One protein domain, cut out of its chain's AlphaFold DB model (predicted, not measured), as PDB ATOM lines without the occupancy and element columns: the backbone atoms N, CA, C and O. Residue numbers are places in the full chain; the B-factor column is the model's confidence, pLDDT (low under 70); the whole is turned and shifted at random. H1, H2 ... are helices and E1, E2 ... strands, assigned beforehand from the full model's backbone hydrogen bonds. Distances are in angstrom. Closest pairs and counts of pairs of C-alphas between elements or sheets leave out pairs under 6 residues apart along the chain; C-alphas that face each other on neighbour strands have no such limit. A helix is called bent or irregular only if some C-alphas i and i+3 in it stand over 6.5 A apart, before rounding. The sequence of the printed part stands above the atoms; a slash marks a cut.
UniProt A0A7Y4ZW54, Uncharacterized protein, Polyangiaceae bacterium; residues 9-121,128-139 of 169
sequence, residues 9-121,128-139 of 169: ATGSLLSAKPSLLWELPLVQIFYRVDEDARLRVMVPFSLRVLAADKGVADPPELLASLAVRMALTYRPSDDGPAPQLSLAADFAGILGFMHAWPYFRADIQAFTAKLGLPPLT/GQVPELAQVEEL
ATOM      1  N   ALA A   9     -42.280 -11.071 -52.337       61.28
ATOM      2  CA  ALA A   9     -42.892 -10.392 -51.207       61.28
ATOM      3  C   ALA A   9     -41.970  -9.247 -50.755       61.28
ATOM      4  O   ALA A   9     -40.806  -9.476 -50.404       61.28
ATOM      5  N   THR A  10     -42.485  -8.016 -50.771       59.28
ATOM      6  CA  THR A  10     -41.799  -6.814 -50.278       59.28
ATOM      7  C   THR A  10     -42.532  -6.265 -49.056       59.28
ATOM      8  O   THR A  10     -43.761  -6.270 -48.990       59.28
ATOM      9  N   GLY A  11     -41.785  -5.807 -48.050       60.06
ATOM     10  CA  GLY A  11     -42.359  -5.238 -46.833       60.06
ATOM     11  C   GLY A  11     -41.550  -4.061 -46.301       60.06
ATOM     12  O   GLY A  11     -40.322  -4.061 -46.339       60.06
ATOM     13  N   SER A  12     -42.254  -3.058 -45.772       50.03
ATOM     14  CA  SER A  12     -41.678  -1.894 -45.092       50.03
ATOM     15  C   SER A  12     -42.443  -1.647 -43.792       50.03
ATOM     16  O   SER A  12     -43.665  -1.506 -43.804       50.03
ATOM     17  N   LEU A  13     -41.740  -1.620 -42.658       46.28
ATOM     18  CA  LEU A  13     -42.309  -1.199 -41.376       46.28
ATOM     19  C   LEU A  13     -41.941   0.269 -41.153       46.28
ATOM     20  O   LEU A  13     -40.831   0.587 -40.728       46.28
ATOM     21  N   LEU A  14     -42.881   1.167 -41.457       37.78
ATOM     22  CA  LEU A  14     -42.735   2.603 -41.224       37.78
ATOM     23  C   LEU A  14     -42.730   2.886 -39.712       37.78
ATOM     24  O   LEU A  14     -43.766   2.907 -39.054       37.78
ATOM     25  N   SER A  15     -41.543   3.119 -39.158       36.00
ATOM     26  CA  SER A  15     -41.318   3.700 -37.832       36.00
ATOM     27  C   SER A  15     -40.286   4.821 -37.973       36.00
ATOM     28  O   SER A  15     -39.460   4.774 -38.873       36.00
ATOM     29  N   ALA A  16     -40.299   5.830 -37.098       41.88
ATOM     30  CA  ALA A  16     -39.445   7.030 -37.167       41.88
ATOM     31  C   ALA A  16     -37.918   6.785 -36.995       41.88
ATOM     32  O   ALA A  16     -37.147   7.730 -36.847       41.88
ATOM     33  N   LYS A  17     -37.476   5.524 -37.011       54.59
ATOM     34  CA  LYS A  17     -36.074   5.073 -37.019       54.59
ATOM     35  C   LYS A  17     -35.642   4.767 -38.462       54.59
ATOM     36  O   LYS A  17     -36.524   4.621 -39.303       54.59
ATOM     37  N   PRO A  18     -34.337   4.653 -38.783       57.97
ATOM     38  CA  PRO A  18     -33.923   4.101 -40.073       57.97
ATOM     39  C   PRO A  18     -34.605   2.742 -40.254       57.97
ATOM     40  O   PRO A  18     -34.306   1.785 -39.534       57.97
ATOM     41  N   SER A  19     -35.602   2.691 -41.134       76.12
ATOM     42  CA  SER A  19     -36.299   1.458 -41.459       76.12
ATOM     43  C   SER A  19     -35.371   0.609 -42.320       76.12
ATOM     44  O   SER A  19     -34.568   1.129 -43.086       76.12
ATOM     45  N   LEU A  20     -35.445  -0.706 -42.177       88.62
ATOM     46  CA  LEU A  20     -34.817  -1.625 -43.117       88.62
ATOM     47  C   LEU A  20     -35.902  -2.102 -44.074       88.62
ATOM     48  O   LEU A  20     -37.012  -2.420 -43.638       88.62
ATOM     49  N   LEU A  21     -35.583  -2.143 -45.362       91.25
ATOM     50  CA  LEU A  21     -36.392  -2.855 -46.342       91.25
ATOM     51  C   LEU A  21     -35.946  -4.315 -46.365       91.25
ATOM     52  O   LEU A  21     -34.796  -4.640 -46.051       91.25
ATOM     53  N   TRP A  22     -36.854  -5.205 -46.742       93.62
ATOM     54  CA  TRP A  22     -36.520  -6.608 -46.912       93.62
ATOM     55  C   TRP A  22     -37.243  -7.218 -48.105       93.62
ATOM     56  O   TRP A  22     -38.370  -6.844 -48.433       93.62
ATOM     57  N   GLU A  23     -36.570  -8.179 -48.729       94.00
ATOM     58  CA  GLU A  23     -37.122  -9.000 -49.799       94.00
ATOM     59  C   GLU A  23     -36.998 -10.473 -49.425       94.00
ATOM     60  O   GLU A  23     -35.907 -10.957 -49.093       94.00
ATOM     61  N   LEU A  24     -38.119 -11.183 -49.518       94.06
ATOM     62  CA  LEU A  24     -38.192 -12.631 -49.394       94.06
ATOM     63  C   LEU A  24     -38.641 -13.192 -50.751       94.06
ATOM     64  O   LEU A  24     -39.793 -12.987 -51.138       94.06
ATOM     65  N   PRO A  25     -37.751 -13.865 -51.502       93.38
ATOM     66  CA  PRO A  25     -38.152 -14.637 -52.663       93.38
ATOM     67  C   PRO A  25     -39.100 -15.765 -52.258       93.38
ATOM     68  O   PRO A  25     -39.062 -16.244 -51.120       93.38
ATOM     69  N   LEU A  26     -39.892 -16.218 -53.224       94.06
ATOM     70  CA  LEU A  26     -40.762 -17.376 -53.081       94.06
ATOM     71  C   LEU A  26     -39.999 -18.594 -52.533       94.06
ATOM     72  O   LEU A  26     -38.937 -18.967 -53.042       94.06
ATOM     73  N   VAL A  27     -40.542 -19.211 -51.486       96.12
ATOM     74  CA  VAL A  27     -39.905 -20.324 -50.778       96.12
ATOM     75  C   VAL A  27     -40.242 -21.643 -51.464       96.12
ATOM     76  O   VAL A  27     -41.401 -22.035 -51.537       96.12
ATOM     77  N   GLN A  28     -39.226 -22.363 -51.936       96.69
ATOM     78  CA  GLN A  28     -39.401 -23.697 -52.518       96.69
ATOM     79  C   GLN A  28     -39.312 -24.766 -51.433       96.69
ATOM     80  O   GLN A  28     -38.226 -25.142 -50.998       96.69
ATOM     81  N   ILE A  29     -40.460 -25.234 -50.964       96.81
ATOM     82  CA  ILE A  29     -40.566 -26.289 -49.963       96.81
ATOM     83  C   ILE A  29     -40.400 -27.631 -50.650       96.81
ATOM     84  O   ILE A  29     -41.163 -27.986 -51.542       96.81
ATOM     85  N   PHE A  30     -39.447 -28.410 -50.165       96.62
ATOM     86  CA  PHE A  30     -39.207 -29.754 -50.659       96.62
ATOM     87  C   PHE A  30     -39.703 -30.771 -49.649       96.62
ATOM     88  O   PHE A  30     -39.404 -30.649 -48.459       96.62
ATOM     89  N   TYR A  31     -40.406 -31.805 -50.096       95.38
ATOM     90  CA  TYR A  31     -40.849 -32.868 -49.201       95.38
ATOM     91  C   TYR A  31     -40.631 -34.262 -49.776       95.38
ATOM     92  O   TYR A  31     -40.445 -34.440 -50.977       95.38
ATOM     93  N   ARG A  32     -40.614 -35.254 -48.886       92.69
ATOM     94  CA  ARG A  32     -40.645 -36.676 -49.234       92.69
ATOM     95  C   ARG A  32     -41.255 -37.495 -48.106       92.69
ATOM     96  O   ARG A  32     -41.081 -37.153 -46.932       92.69
ATOM     97  N   VAL A  33     -41.899 -38.599 -48.461       90.00
ATOM     98  CA  VAL A  33     -42.347 -39.622 -47.511       90.00
ATOM     99  C   VAL A  33     -41.358 -40.786 -47.552       90.00
ATOM    100  O   VAL A  33     -41.100 -41.358 -48.608       90.00
ATOM    101  N   ASP A  34     -40.748 -41.094 -46.410       87.88
ATOM    102  CA  ASP A  34     -39.824 -42.220 -46.258       87.88
ATOM    103  C   ASP A  34     -40.578 -43.566 -46.195       87.88
ATOM    104  O   ASP A  34     -41.768 -43.617 -45.887       87.88
ATOM    105  N   GLU A  35     -39.850 -44.672 -46.392       84.56
ATOM    106  CA  GLU A  35     -40.370 -46.047 -46.245       84.56
ATOM    107  C   GLU A  35     -40.989 -46.319 -44.864       84.56
ATOM    108  O   GLU A  35     -41.899 -47.132 -44.741       84.56
ATOM    109  N   ASP A  36     -40.524 -45.629 -43.817       83.94
ATOM    110  CA  ASP A  36     -41.051 -45.739 -42.453       83.94
ATOM    111  C   ASP A  36     -42.195 -44.752 -42.157       83.94
ATOM    112  O   ASP A  36     -42.443 -44.411 -40.999       83.94
ATOM    113  N   ALA A  37     -42.875 -44.279 -43.207       84.25
ATOM    114  CA  ALA A  37     -43.987 -43.330 -43.164       84.25
ATOM    115  C   ALA A  37     -43.648 -41.974 -42.515       84.25
ATOM    116  O   ALA A  37     -44.544 -41.220 -42.130       84.25
ATOM    117  N   ARG A  38     -42.361 -41.617 -42.401       89.25
ATOM    118  CA  ARG A  38     -41.956 -40.277 -41.962       89.25
ATOM    119  C   ARG A  38     -42.062 -39.285 -43.104       89.25
ATOM    120  O   ARG A  38     -41.480 -39.488 -44.166       89.25
ATOM    121  N   LEU A  39     -42.702 -38.154 -42.839       91.44
ATOM    122  CA  LEU A  39     -42.686 -37.016 -43.746       91.44
ATOM    123  C   LEU A  39     -41.470 -36.142 -43.423       91.44
ATOM    124  O   LEU A  39     -41.373 -35.564 -42.336       91.44
ATOM    125  N   ARG A  40     -40.536 -36.033 -44.366       94.56
ATOM    126  CA  ARG A  40     -39.424 -35.083 -44.293       94.56
ATOM    127  C   ARG A  40     -39.753 -33.862 -45.122       94.56
ATOM    128  O   ARG A  40     -40.147 -33.998 -46.274       94.56
ATOM    129  N   VAL A  41     -39.522 -32.692 -44.546       96.31
ATOM    130  CA  VAL A  41     -39.734 -31.405 -45.207       96.31
ATOM    131  C   VAL A  41     -38.470 -30.568 -45.070       96.31
ATOM    132  O   VAL A  41     -37.878 -30.500 -43.995       96.31
ATOM    133  N   MET A  42     -38.042 -29.945 -46.159       98.06
ATOM    134  CA  MET A  42     -36.952 -28.984 -46.204       98.06
ATOM    135  C   MET A  42     -37.516 -27.634 -46.630       98.06
ATOM    136  O   MET A  42     -38.124 -27.520 -47.690       98.06
ATOM    137  N   VAL A  43     -37.281 -26.615 -45.808       98.00
ATOM    138  CA  VAL A  43     -37.760 -25.249 -46.026       98.00
ATOM    139  C   VAL A  43     -36.542 -24.327 -46.163       98.00
ATOM    140  O   VAL A  43     -35.918 -23.974 -45.155       98.00
ATOM    141  N   PRO A  44     -36.121 -23.997 -47.395       97.69
ATOM    142  CA  PRO A  44     -35.030 -23.073 -47.659       97.69
ATOM    143  C   PRO A  44     -35.545 -21.631 -47.701       97.69
ATOM    144  O   PRO A  44     -36.225 -21.224 -48.637       97.69
ATOM    145  N   PHE A  45     -35.160 -20.833 -46.715       97.75
ATOM    146  CA  PHE A  45     -35.380 -19.394 -46.724       97.75
ATOM    147  C   PHE A  45     -34.156 -18.658 -47.264       97.75
ATOM    148  O   PHE A  45     -33.012 -19.034 -46.995       97.75
ATOM    149  N   SER A  46     -34.401 -17.559 -47.972       96.69
ATOM    150  CA  SER A  46     -33.386 -16.584 -48.362       96.69
ATOM    151  C   SER A  46     -33.963 -15.192 -48.168       96.69
ATOM    152  O   SER A  46     -35.011 -14.904 -48.720       96.69
ATOM    153  N   LEU A  47     -33.303 -14.316 -47.419       96.69
ATOM    154  CA  LEU A  47     -33.760 -12.941 -47.236       96.69
ATOM    155  C   LEU A  47     -32.655 -11.952 -47.569       96.69
ATOM    156  O   LEU A  47     -31.492 -12.149 -47.212       96.69
ATOM    157  N   ARG A  48     -33.045 -10.873 -48.246       96.12
ATOM    158  CA  ARG A  48     -32.198  -9.716 -48.530       96.12
ATOM    159  C   ARG A  48     -32.645  -8.562 -47.646       96.12
ATOM    160  O   ARG A  48     -33.832  -8.257 -47.605       96.12
ATOM    161  N   VAL A  49     -31.701  -7.938 -46.952       94.75
ATOM    162  CA  VAL A  49     -31.908  -6.720 -46.161       94.75
ATOM    163  C   VAL A  49     -31.363  -5.557 -46.973       94.75
ATOM    164  O   VAL A  49     -30.189  -5.567 -47.350       94.75
ATOM    165  N   LEU A  50     -32.207  -4.572 -47.252       92.94
ATOM    166  CA  LEU A  50     -31.871  -3.418 -48.072       92.94
ATOM    167  C   LEU A  50     -31.956  -2.133 -47.240       92.94
ATOM    168  O   LEU A  50     -32.741  -2.041 -46.287       92.94
ATOM    169  N   ALA A  51     -31.163  -1.131 -47.605       89.31
ATOM    170  CA  ALA A  51     -31.259   0.194 -47.012       89.31
ATOM    171  C   ALA A  51     -32.606   0.834 -47.385       89.31
ATOM    172  O   ALA A  51     -32.954   0.899 -48.564       89.31
ATOM    173  N   ALA A  52     -33.373   1.321 -46.399       80.00
ATOM    174  CA  ALA A  52     -34.516   2.190 -46.680       80.00
ATOM    175  C   ALA A  52     -34.015   3.630 -46.789       80.00
ATOM    176  O   ALA A  52     -34.180   4.427 -45.864       80.00
ATOM    177  N   ASP A  53     -33.317   3.948 -47.874       75.19
ATOM    178  CA  ASP A  53     -32.796   5.298 -48.018       75.19
ATOM    179  C   ASP A  53     -33.898   6.280 -48.439       75.19
ATOM    180  O   ASP A  53     -34.791   5.956 -49.224       75.19
ATOM    181  N   LYS A  54     -33.847   7.502 -47.894       58.41
ATOM    182  CA  LYS A  54     -34.837   8.569 -48.152       58.41
ATOM    183  C   LYS A  54     -34.542   9.374 -49.424       58.41
ATOM    184  O   LYS A  54     -35.222  10.367 -49.682       58.41
ATOM    185  N   GLY A  55     -33.564   8.960 -50.228       57.06
ATOM    186  CA  GLY A  55     -33.246   9.621 -51.485       57.06
ATOM    187  C   GLY A  55     -32.232   8.871 -52.351       57.06
ATOM    188  O   GLY A  55     -31.092   8.680 -51.959       57.06
ATOM    189  N   VAL A  56     -32.647   8.606 -53.593       53.88
ATOM    190  CA  VAL A  56     -31.823   8.588 -54.822       53.88
ATOM    191  C   VAL A  56     -31.176   7.263 -55.279       53.88
ATOM    192  O   VAL A  56     -30.858   7.173 -56.462       53.88
ATOM    193  N   ALA A  57     -31.072   6.196 -54.483       59.53
ATOM    194  CA  ALA A  57     -30.587   4.906 -55.014       59.53
ATOM    195  C   ALA A  57     -31.740   3.975 -55.445       59.53
ATOM    196  O   ALA A  57     -32.365   3.322 -54.610       59.53
ATOM    197  N   ASP A  58     -32.009   3.913 -56.754       70.81
ATOM    198  CA  ASP A  58     -32.793   2.847 -57.391       70.81
ATOM    199  C   ASP A  58     -31.845   1.997 -58.269       70.81
ATOM    200  O   ASP A  58     -31.282   2.534 -59.230       70.81
ATOM    201  N   PRO A  59     -31.598   0.710 -57.945       77.75
ATOM    202  CA  PRO A  59     -32.227  -0.076 -56.879       77.75
ATOM    203  C   PRO A  59     -31.663   0.206 -55.471       77.75
ATOM    204  O   PRO A  59     -30.522   0.659 -55.346       77.75
ATOM    205  N   PRO A  60     -32.421  -0.124 -54.402       85.81
ATOM    206  CA  PRO A  60     -31.962   0.008 -53.020       85.81
ATOM    207  C   PRO A  60     -30.656  -0.754 -52.754       85.81
ATOM    208  O   PRO A  60     -30.458  -1.870 -53.246       85.81
ATOM    209  N   GLU A  61     -29.784  -0.183 -51.921       89.88
ATOM    210  CA  GLU A  61     -28.513  -0.810 -51.550       89.88
ATOM    211  C   GLU A  61     -28.738  -2.102 -50.749       89.88
ATOM    212  O   GLU A  61     -29.469  -2.123 -49.755       89.88
ATOM    213  N   LEU A  62     -28.082  -3.190 -51.164       92.88
ATOM    214  CA  LEU A  62     -28.065  -4.450 -50.425       92.88
ATOM    215  C   LEU A  62     -27.106  -4.344 -49.238       92.88
ATOM    216  O   LEU A  62     -25.893  -4.360 -49.420       92.88
ATOM    217  N   LEU A  63     -27.654  -4.328 -48.026       94.12
ATOM    218  CA  LEU A  63     -26.869  -4.267 -46.794       94.12
ATOM    219  C   LEU A  63     -26.387  -5.650 -46.351       94.12
ATOM    220  O   LEU A  63     -25.263  -5.806 -45.881       94.12
ATOM    221  N   ALA A  64     -27.253  -6.660 -46.464       96.12
ATOM    222  CA  ALA A  64     -26.944  -8.021 -46.044       96.12
ATOM    223  C   ALA A  64     -27.868  -9.053 -46.701       96.12
ATOM    224  O   ALA A  64     -28.984  -8.742 -47.124       96.12
ATOM    225  N   SER A  65     -27.435 -10.313 -46.726       97.12
ATOM    226  CA  SER A  65     -28.274 -11.452 -47.098       97.12
ATOM    227  C   SER A  65     -28.081 -12.620 -46.134       97.12
ATOM    228  O   SER A  65     -26.997 -12.822 -45.585       97.12
ATOM    229  N   LEU A  66     -29.150 -13.387 -45.918       97.56
ATOM    230  CA  LEU A  66     -29.148 -14.589 -45.089       97.56
ATOM    231  C   LEU A  66     -29.870 -15.717 -45.824       97.56
ATOM    232  O   LEU A  66     -30.990 -15.526 -46.290       97.56
ATOM    233  N   ALA A  67     -29.257 -16.900 -45.868       97.50
ATOM    234  CA  ALA A  67     -29.895 -18.125 -46.338       97.50
ATOM    235  C   ALA A  67     -29.903 -19.173 -45.221       97.50
ATOM    236  O   ALA A  67     -28.860 -19.473 -44.639       97.50
ATOM    237  N   VAL A  68     -31.075 -19.743 -44.935       97.12
ATOM    238  CA  VAL A  68     -31.272 -20.752 -43.885       97.12
ATOM    239  C   VAL A  68     -32.034 -21.931 -44.466       97.12
ATOM    240  O   VAL A  68     -33.016 -21.755 -45.178       97.12
ATOM    241  N   ARG A  69     -31.592 -23.151 -44.160       97.62
ATOM    242  CA  ARG A  69     -32.281 -24.384 -44.557       97.62
ATOM    243  C   ARG A  69     -32.779 -25.098 -43.315       97.62
ATOM    244  O   ARG A  69     -31.971 -25.546 -42.506       97.62
ATOM    245  N   MET A  70     -34.094 -25.205 -43.176       98.19
ATOM    246  CA  MET A  70     -34.719 -25.862 -42.033       98.19
ATOM    247  C   MET A  70     -35.238 -27.232 -42.437       98.19
ATOM    248  O   MET A  70     -36.060 -27.352 -43.341       98.19
ATOM    249  N   ALA A  71     -34.747 -28.267 -41.758       97.50
ATOM    250  CA  ALA A  71     -35.198 -29.636 -41.950       97.50
ATOM    251  C   ALA A  71     -36.185 -30.015 -40.844       97.50
ATOM    252  O   ALA A  71     -35.852 -29.978 -39.661       97.50
ATOM    253  N   LEU A  72     -37.385 -30.422 -41.241       97.19
ATOM    254  CA  LEU A  72     -38.445 -30.895 -40.363       97.19
ATOM    255  C   LEU A  72     -38.690 -32.377 -40.648       97.19
ATOM    256  O   LEU A  72     -38.621 -32.837 -41.788       97.19
ATOM    257  N   THR A  73     -38.937 -33.154 -39.599       95.31
ATOM    258  CA  THR A  73     -39.307 -34.566 -39.717       95.31
ATOM    259  C   THR A  73     -40.543 -34.803 -38.878       95.31
ATOM    260  O   THR A  73     -40.502 -34.665 -37.657       95.31
ATOM    261  N   TYR A  74     -41.627 -35.177 -39.541       92.19
ATOM    262  CA  TYR A  74     -42.882 -35.525 -38.908       92.19
ATOM    263  C   TYR A  74     -42.997 -37.040 -38.836       92.19
ATOM    264  O   TYR A  74     -42.753 -37.750 -39.816       92.19
ATOM    265  N   ARG A  75     -43.372 -37.528 -37.656       88.94
ATOM    266  CA  ARG A  75     -43.782 -38.911 -37.452       88.94
ATOM    267  C   ARG A  75     -45.301 -38.911 -37.253       88.94
ATOM    268  O   ARG A  75     -45.753 -38.221 -36.337       88.94
ATOM    269  N   PRO A  76     -46.073 -39.643 -38.071       78.88
ATOM    270  CA  PRO A  76     -47.494 -39.841 -37.815       78.88
ATOM    271  C   PRO A  76     -47.691 -40.486 -36.443       78.88
ATOM    272  O   PRO A  76     -46.889 -41.329 -36.041       78.88
ATOM    273  N   SER A  77     -48.736 -40.085 -35.721       79.50
ATOM    274  CA  SER A  77     -49.129 -40.807 -34.508       79.50
ATOM    275  C   SER A  77     -49.621 -42.205 -34.883       79.50
ATOM    276  O   SER A  77     -50.299 -42.349 -35.901       79.50
ATOM    277  N   ASP A  78     -49.319 -43.203 -34.051       70.88
ATOM    278  CA  ASP A  78     -49.725 -44.595 -34.275       70.88
ATOM    279  C   ASP A  78     -51.272 -44.755 -34.217       70.88
ATOM    280  O   ASP A  78     -51.821 -45.667 -34.829       70.88
ATOM    281  N   ASP A  79     -51.974 -43.812 -33.567       70.44
ATOM    282  CA  ASP A  79     -53.444 -43.775 -33.429       70.44
ATOM    283  C   ASP A  79     -54.150 -42.857 -34.451       70.44
ATOM    284  O   ASP A  79     -55.371 -42.687 -34.420       70.44
ATOM    285  N   GLY A  80     -53.390 -42.197 -35.330       60.91
ATOM    286  CA  GLY A  80     -53.932 -41.282 -36.335       60.91
ATOM    287  C   GLY A  80     -54.227 -41.990 -37.657       60.91
ATOM    288  O   GLY A  80     -53.579 -42.989 -37.976       60.91
ATOM    289  N   PRO A  81     -55.153 -41.473 -38.489       59.00
ATOM    290  CA  PRO A  81     -55.207 -41.903 -39.878       59.00
ATOM    291  C   PRO A  81     -53.821 -41.682 -40.491       59.00
ATOM    292  O   PRO A  81     -53.261 -40.586 -40.373       59.00
ATOM    293  N   ALA A  82     -53.252 -42.724 -41.107       59.78
ATOM    294  CA  ALA A  82     -52.002 -42.591 -41.845       59.78
ATOM    295  C   ALA A  82     -52.135 -41.378 -42.778       59.78
ATOM    296  O   ALA A  82     -53.190 -41.249 -43.415       59.78
ATOM    297  N   PRO A  83     -51.138 -40.471 -42.838       58.03
ATOM    298  CA  PRO A  83     -51.207 -39.337 -43.738       58.03
ATOM    299  C   PRO A  83     -51.450 -39.900 -45.126       58.03
ATOM    300  O   PRO A  83     -50.615 -40.622 -45.675       58.03
ATOM    301  N   GLN A  84     -52.644 -39.644 -45.655       67.25
ATOM    302  CA  GLN A  84     -52.929 -40.010 -47.024       67.25
ATOM    303  C   GLN A  84     -51.880 -39.283 -47.857       67.25
ATOM    304  O   GLN A  84     -51.686 -38.080 -47.682       67.25
ATOM    305  N   LEU A  85     -51.165 -40.013 -48.712       64.12
ATOM    306  CA  LEU A  85     -50.129 -39.443 -49.580       64.12
ATOM    307  C   LEU A  85     -50.657 -38.225 -50.354       64.12
ATOM    308  O   LEU A  85     -49.925 -37.266 -50.561       64.12
ATOM    309  N   SER A  86     -51.957 -38.221 -50.669       69.19
ATOM    310  CA  SER A  86     -52.677 -37.099 -51.277       69.19
ATOM    311  C   SER A  86     -52.635 -35.792 -50.473       69.19
ATOM    312  O   SER A  86     -52.737 -34.731 -51.072       69.19
ATOM    313  N   LEU A  87     -52.471 -35.843 -49.148       83.19
ATOM    314  CA  LEU A  87     -52.398 -34.674 -48.262       83.19
ATOM    315  C   LEU A  87     -50.958 -34.302 -47.882       83.19
ATOM    316  O   LEU A  87     -50.745 -33.295 -47.209       83.19
ATOM    317  N   ALA A  88     -49.963 -35.107 -48.270       87.25
ATOM    318  CA  ALA A  88     -48.574 -34.886 -47.877       87.25
ATOM    319  C   ALA A  88     -48.025 -33.560 -48.427       87.25
ATOM    320  O   ALA A  88     -47.322 -32.858 -47.701       87.25
ATOM    321  N   ALA A  89     -48.398 -33.197 -49.659       90.44
ATOM    322  CA  ALA A  89     -48.024 -31.928 -50.282       90.44
ATOM    323  C   ALA A  89     -48.586 -30.724 -49.510       90.44
ATOM    324  O   ALA A  89     -47.822 -29.854 -49.092       90.44
ATOM    325  N   ASP A  90     -49.897 -30.705 -49.247       90.56
ATOM    326  CA  ASP A  90     -50.559 -29.607 -48.530       90.56
ATOM    327  C   ASP A  90     -50.047 -29.481 -47.094       90.56
ATOM    328  O   ASP A  90     -49.749 -28.384 -46.613       90.56
ATOM    329  N   PHE A  91     -49.882 -30.619 -46.413       92.19
ATOM    330  CA  PHE A  91     -49.311 -30.668 -45.072       92.19
ATOM    331  C   PHE A  91     -47.882 -30.116 -45.069       92.19
ATOM    332  O   PHE A  91     -47.548 -29.266 -44.242       92.19
ATOM    333  N   ALA A  92     -47.028 -30.580 -45.985       93.81
ATOM    334  CA  ALA A  92     -45.646 -30.128 -46.074       93.81
ATOM    335  C   ALA A  92     -45.557 -28.639 -46.418       93.81
ATOM    336  O   ALA A  92     -44.756 -27.933 -45.810       93.81
ATOM    337  N   GLY A  93     -46.396 -28.157 -47.333       93.94
ATOM    338  CA  GLY A  93     -46.457 -26.754 -47.712       93.94
ATOM    339  C   GLY A  93     -46.861 -25.862 -46.552       93.94
ATOM    340  O   GLY A  93     -46.087 -25.015 -46.109       93.94
ATOM    341  N   ILE A  94     -48.060 -26.083 -46.013       95.19
ATOM    342  CA  ILE A  94     -48.634 -25.207 -44.991       95.19
ATOM    343  C   ILE A  94     -47.902 -25.384 -43.665       95.19
ATOM    344  O   ILE A  94     -47.355 -24.423 -43.127       95.19
ATOM    345  N   LEU A  95     -47.860 -26.598 -43.116       95.25
ATOM    346  CA  LEU A  95     -47.288 -26.812 -41.785       95.25
ATOM    347  C   LEU A  95     -45.766 -26.770 -41.802       95.25
ATOM    348  O   LEU A  95     -45.172 -26.278 -40.847       95.25
ATOM    349  N   GLY A  96     -45.120 -27.226 -42.879       96.12
ATOM    350  CA  GLY A  96     -43.676 -27.055 -43.034       96.12
ATOM    351  C   GLY A  96     -43.275 -25.586 -42.977       96.12
ATOM    352  O   GLY A  96     -42.425 -25.226 -42.160       96.12
ATOM    353  N   PHE A  97     -43.932 -24.726 -43.761       97.38
ATOM    354  CA  PHE A  97     -43.684 -23.288 -43.716       97.38
ATOM    355  C   PHE A  97     -44.008 -22.695 -42.343       97.38
ATOM    356  O   PHE A  97     -43.158 -22.048 -41.734       97.38
ATOM    357  N   MET A  98     -45.217 -22.938 -41.830       97.94
ATOM    358  CA  MET A  98     -45.708 -22.319 -40.594       97.94
ATOM    359  C   MET A  98     -44.898 -22.727 -39.362       97.94
ATOM    360  O   MET A  98     -44.708 -21.909 -38.465       97.94
ATOM    361  N   HIS A  99     -44.384 -23.958 -39.309       97.94
ATOM    362  CA  HIS A  99     -43.503 -24.389 -38.226       97.94
ATOM    363  C   HIS A  99     -42.088 -23.829 -38.367       97.94
ATOM    364  O   HIS A  99     -41.475 -23.518 -37.351       97.94
ATOM    365  N   ALA A 100     -41.565 -23.686 -39.587       98.19
ATOM    366  CA  ALA A 100     -40.224 -23.149 -39.813       98.19
ATOM    367  C   ALA A 100     -40.167 -21.615 -39.657       98.19
ATOM    368  O   ALA A 100     -39.163 -21.069 -39.193       98.19
ATOM    369  N   TRP A 101     -41.253 -20.913 -39.993       97.75
ATOM    370  CA  TRP A 101     -41.309 -19.454 -40.046       97.75
ATOM    371  C   TRP A 101     -40.882 -18.761 -38.738       97.75
ATOM    372  O   TRP A 101     -40.000 -17.905 -38.803       97.75
ATOM    373  N   PRO A 102     -41.391 -19.118 -37.538       98.06
ATOM    374  CA  PRO A 102     -40.976 -18.471 -36.292       98.06
ATOM    375  C   PRO A 102     -39.472 -18.566 -36.015       98.06
ATOM    376  O   PRO A 102     -38.882 -17.601 -35.529       98.06
ATOM    377  N   TYR A 103     -38.845 -19.695 -36.358       98.31
ATOM    378  CA  TYR A 103     -37.403 -19.877 -36.196       98.31
ATOM    379  C   TYR A 103     -36.632 -18.992 -37.171       98.31
ATOM    380  O   TYR A 103     -35.688 -18.317 -36.770       98.31
ATOM    381  N   PHE A 104     -37.083 -18.912 -38.425       98.06
ATOM    382  CA  PHE A 104     -36.448 -18.044 -39.409       98.06
ATOM    383  C   PHE A 104     -36.542 -16.564 -39.006       98.06
ATOM    384  O   PHE A 104     -35.563 -15.826 -39.112       98.06
ATOM    385  N   ARG A 105     -37.684 -16.128 -38.453       97.31
ATOM    386  CA  ARG A 105     -37.832 -14.774 -37.891       97.31
ATOM    387  C   ARG A 105     -36.811 -14.501 -36.784       97.31
ATOM    388  O   ARG A 105     -36.213 -13.425 -36.766       97.31
ATOM    389  N   ALA A 106     -36.616 -15.459 -35.878       97.44
ATOM    390  CA  ALA A 106     -35.644 -15.339 -34.796       97.44
ATOM    391  C   ALA A 106     -34.203 -15.260 -35.329       97.44
ATOM    392  O   ALA A 106     -33.428 -14.421 -34.866       97.44
ATOM    393  N   ASP A 107     -33.867 -16.061 -36.346       97.81
ATOM    394  CA  ASP A 107     -32.558 -16.021 -37.005       97.81
ATOM    395  C   ASP A 107     -32.282 -14.652 -37.637       97.81
ATOM    396  O   ASP A 107     -31.190 -14.112 -37.471       97.81
ATOM    397  N   ILE A 108     -33.270 -14.041 -38.298       97.00
ATOM    398  CA  ILE A 108     -33.144 -12.711 -38.919       97.00
ATOM    399  C   ILE A 108     -32.945 -11.610 -37.874       97.00
ATOM    400  O   ILE A 108     -32.092 -10.730 -38.040       97.00
ATOM    401  N   GLN A 109     -33.681 -11.671 -36.765       95.94
ATOM    402  CA  GLN A 109     -33.512 -10.725 -35.667       95.94
ATOM    403  C   GLN A 109     -32.116 -10.853 -35.034       95.94
ATOM    404  O   GLN A 109     -31.439  -9.850 -34.806       95.94
ATOM    405  N   ALA A 110     -31.649 -12.081 -34.794       97.06
ATOM    406  CA  ALA A 110     -30.309 -12.330 -34.267       97.06
ATOM    407  C   ALA A 110     -29.209 -11.921 -35.262       97.06
ATOM    408  O   ALA A 110     -28.167 -11.404 -34.860       97.06
ATOM    409  N   PHE A 111     -29.430 -12.144 -36.556       97.31
ATOM    410  CA  PHE A 111     -28.509 -11.789 -37.630       97.31
ATOM    411  C   PHE A 111     -28.322 -10.274 -37.745       97.31
ATOM    412  O   PHE A 111     -27.189  -9.798 -37.709       97.31
ATOM    413  N   THR A 112     -29.415  -9.507 -37.796       95.75
ATOM    414  CA  THR A 112     -29.348  -8.036 -37.871       95.75
ATOM    415  C   THR A 112     -28.679  -7.425 -36.642       95.75
ATOM    416  O   THR A 112     -27.819  -6.558 -36.791       95.75
ATOM    417  N   ALA A 113     -28.961  -7.951 -35.445       95.62
ATOM    418  CA  ALA A 113     -28.289  -7.526 -34.218       95.62
ATOM    419  C   ALA A 113     -26.766  -7.771 -34.256       95.62
ATOM    420  O   ALA A 113     -25.993  -6.894 -33.876       95.62
ATOM    421  N   LYS A 114     -26.319  -8.936 -34.749       97.44
ATOM    422  CA  LYS A 114     -24.884  -9.271 -34.870       97.44
ATOM    423  C   LYS A 114     -24.137  -8.373 -35.853       97.44
ATOM    424  O   LYS A 114     -22.947  -8.144 -35.668       97.44
ATOM    425  N   LEU A 115     -24.823  -7.882 -36.881       96.81
ATOM    426  CA  LEU A 115     -24.260  -6.954 -37.860       96.81
ATOM    427  C   LEU A 115     -24.308  -5.488 -37.404       96.81
ATOM    428  O   LEU A 115     -23.832  -4.618 -38.126       96.81
ATOM    429  N   GLY A 116     -24.890  -5.194 -36.236       95.12
ATOM    430  CA  GLY A 116     -25.094  -3.817 -35.778       95.12
ATOM    431  C   GLY A 116     -26.118  -3.040 -36.614       95.12
ATOM    432  O   GLY A 116     -26.152  -1.812 -36.547       95.12
ATOM    433  N   LEU A 117     -26.948  -3.734 -37.400       92.94
ATOM    434  CA  LEU A 117     -28.041  -3.126 -38.154       92.94
ATOM    435  C   LEU A 117     -29.226  -2.817 -37.220       92.94
ATOM    436  O   LEU A 117     -29.367  -3.458 -36.170       92.94
ATOM    437  N   PRO A 118     -30.119  -1.875 -37.589       92.75
ATOM    438  CA  PRO A 118     -31.394  -1.718 -36.900       92.75
ATOM    439  C   PRO A 118     -32.127  -3.065 -36.772       92.75
ATOM    440  O   PRO A 118     -32.057  -3.894 -37.680       92.75
ATOM    441  N   PRO A 119     -32.838  -3.321 -35.662       91.38
ATOM    442  CA  PRO A 119     -33.513  -4.597 -35.469       91.38
ATOM    443  C   PRO A 119     -34.598  -4.798 -36.534       91.38
ATOM    444  O   PRO A 119     -35.534  -4.002 -36.631       91.38
ATOM    445  N   LEU A 120     -34.500  -5.885 -37.303       92.38
ATOM    446  CA  LEU A 120     -35.507  -6.274 -38.289       92.38
ATOM    447  C   LEU A 120     -36.433  -7.342 -37.705       92.38
ATOM    448  O   LEU A 120     -35.993  -8.437 -37.360       92.38
ATOM    449  N   THR A 121     -37.726  -7.030 -37.619       92.31
ATOM    450  CA  THR A 121     -38.765  -7.992 -37.223       92.31
ATOM    451  C   THR A 121     -39.658  -8.291 -38.418       92.31
ATOM    452  O   THR A 121     -40.379  -7.417 -38.891       92.31
ATOM    453  N   GLY A 128     -53.391 -18.909 -44.397       92.62
ATOM    454  CA  GLY A 128     -53.999 -18.464 -45.657       92.62
ATOM    455  C   GLY A 128     -53.060 -17.702 -46.599       92.62
ATOM    456  O   GLY A 128     -53.360 -17.609 -47.779       92.62
ATOM    457  N   GLN A 129     -51.926 -17.196 -46.107       92.62
ATOM    458  CA  GLN A 129     -50.931 -16.471 -46.912       92.62
ATOM    459  C   GLN A 129     -49.822 -17.382 -47.451       92.62
ATOM    460  O   GLN A 129     -49.058 -16.978 -48.322       92.62
ATOM    461  N   VAL A 130     -49.694 -18.608 -46.933       94.12
ATOM    462  CA  VAL A 130     -48.620 -19.529 -47.340       94.12
ATOM    463  C   VAL A 130     -48.622 -19.823 -48.849       94.12
ATOM    464  O   VAL A 130     -47.530 -19.831 -49.414       94.12
ATOM    465  N   PRO A 131     -49.774 -19.993 -49.531       93.56
ATOM    466  CA  PRO A 131     -49.795 -20.237 -50.977       93.56
ATOM    467  C   PRO A 131     -49.163 -19.124 -51.830       93.56
ATOM    468  O   PRO A 131     -48.702 -19.396 -52.931       93.56
ATOM    469  N   GLU A 132     -49.117 -17.886 -51.329       93.25
ATOM    470  CA  GLU A 132     -48.490 -16.742 -52.015       93.25
ATOM    471  C   GLU A 132     -46.979 -16.656 -51.747       93.25
ATOM    472  O   GLU A 132     -46.238 -15.986 -52.461       93.25
ATOM    473  N   LEU A 133     -46.509 -17.323 -50.689       93.88
ATOM    474  CA  LEU A 133     -45.137 -17.223 -50.187       93.88
ATOM    475  C   LEU A 133     -44.310 -18.477 -50.451       93.88
ATOM    476  O   LEU A 133     -43.079 -18.422 -50.360       93.88
ATOM    477  N   ALA A 134     -44.958 -19.599 -50.754       95.12
ATOM    478  CA  ALA A 134     -44.295 -20.874 -50.919       95.12
ATOM    479  C   ALA A 134     -44.873 -21.708 -52.062       95.12
ATOM    480  O   ALA A 134     -46.079 -21.764 -52.283       95.12
ATOM    481  N   GLN A 135     -43.981 -22.428 -52.731       95.44
ATOM    482  CA  GLN A 135     -44.306 -23.511 -53.650       95.44
ATOM    483  C   GLN A 135     -43.824 -24.827 -53.061       95.44
ATOM    484  O   GLN A 135     -42.816 -24.862 -52.358       95.44
ATOM    485  N   VAL A 136     -44.545 -25.908 -53.344       95.50
ATOM    486  CA  VAL A 136     -44.241 -27.238 -52.814       95.50
ATOM    487  C   VAL A 136     -43.805 -28.149 -53.949       95.50
ATOM    488  O   VAL A 136     -44.495 -28.260 -54.958       95.50
ATOM    489  N   GLU A 137     -42.681 -28.828 -53.755       94.31
ATOM    490  CA  GLU A 137     -42.124 -29.796 -54.691       94.31
ATOM    491  C   GLU A 137     -41.831 -31.119 -53.972       94.31
ATOM    492  O   GLU A 137     -41.210 -31.163 -52.904       94.31
ATOM    493  N   GLU A 138     -42.288 -32.222 -54.562       92.62
ATOM    494  CA  GLU A 138     -41.953 -33.560 -54.084       92.62
ATOM    495  C   GLU A 138     -40.580 -33.977 -54.615       92.62
ATOM    496  O   GLU A 138     -40.340 -34.022 -55.823       92.62
ATOM    497  N   LEU A 139     -39.667 -34.337 -53.712       89.00
ATOM    498  CA  LEU A 139     -38.356 -34.851 -54.089       89.00
ATOM    499  C   LEU A 139     -38.478 -36.290 -54.584       89.00
ATOM    500  O   LEU A 139     -38.374 -37.247 -53.815       89.00
TER     501      LEU A 139
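What this domain is: This is residues 9 to 121 and 128 to 139 of the 169 residues of an uncharacterized protein of Polyangiaceae bacterium (UniProt A0A7Y4ZW54). A long, twisted sheet curls round one long helix, H1, making a narrow rod; the long hairpin of E4 and E5 runs along much of its length. The short helix H2 only grazes the sheet and leads straight into the edge strand E6. The printed part has 125 residues, with the named elements E1, E2, E3, E4, E5, H1, H2 and E6 along the chain, two helices and six strands, of the mixed class. The sheet is branched, its neighbours antiparallel but for the parallel pair E3 and E6. The whole is loose, with a radius of gyration of the C-alphas of 17.7 A and spans of 57 by 25 by 22 A.

Where its parts are: E1, residues 9 to 12, begins at C-alpha 9 (-42.892, -10.392, -51.207) and is 10.5 A long. E2, residues 20 to 25, 16.5 A, runs on into E3, residues 27 to 33, 19.7 A, across a break of 1 residue, at 42 degrees. E4, residues 39 to 51, is 39.1 A long, and E5, residues 62 to 74, is 36.3 A. H1, residues 85 to 114, is 42.0 A long and has a kink of 35 degrees near residue 102; it ends at C-alpha 114 (-24.884, -9.271, -34.870). H2, residues 128 to 133, is 10.0 A, and E6, residues 134 to 138, is 13.3 A, ending at C-alpha 138 (-41.953, -33.560, -54.084). Both helices are irregular: C-alphas 86 and 89 are 7.0 A apart, as are C-alphas 128 and 131.

How they stand to each other: E3, E4 and E5 form a meander, each strand the antiparallel neighbour of the one before. E4 has E2, beside its residues 47 to 51, and E3, beside its residues 39 to 43, on one side, and E5 on the other side. N 45 and O 68 of the hairpin E4 and E5 are 2.8 A apart, N 42 and O 30 of the hairpin E3 and E4 2.8 A, and N 50 and O 21 of E2 and E4 2.9 A. In the hairpin E1 and E2, N 24 and O 9 are 3.3 A apart. E6 is parallel to E3, with N 29 and O 135 at 2.8 A. H1 is on the sheet; its closest C-alphas to E4 are Ala 92 and Val 41, 6.1 A, and to E6 Gly 93 and Val 136, 5.6 A. H1, with residues 93 to 98 alone, touches H2, about perpendicular at 74 degrees, closest at the C-alphas of Ile 94 and Val 130, 6.1 A. O i to N i+4 pairs are within hydrogen-bond range in 22 of 26 cases in H1 and 1 of 2 in H2.

The domain as a whole: The two C-alphas farthest apart, Val 56 and Asp 79, are 60.6 A apart. Residues 122 to 127 are not printed, and C-alphas 121 and 128 are 20.3 A apart across this cut. Of the links that are printed whole, none is long. The mean pLDDT of the printed part is 86.4; it is under 70 at residues 9 to 18, 54 to 57 and 80 to 86.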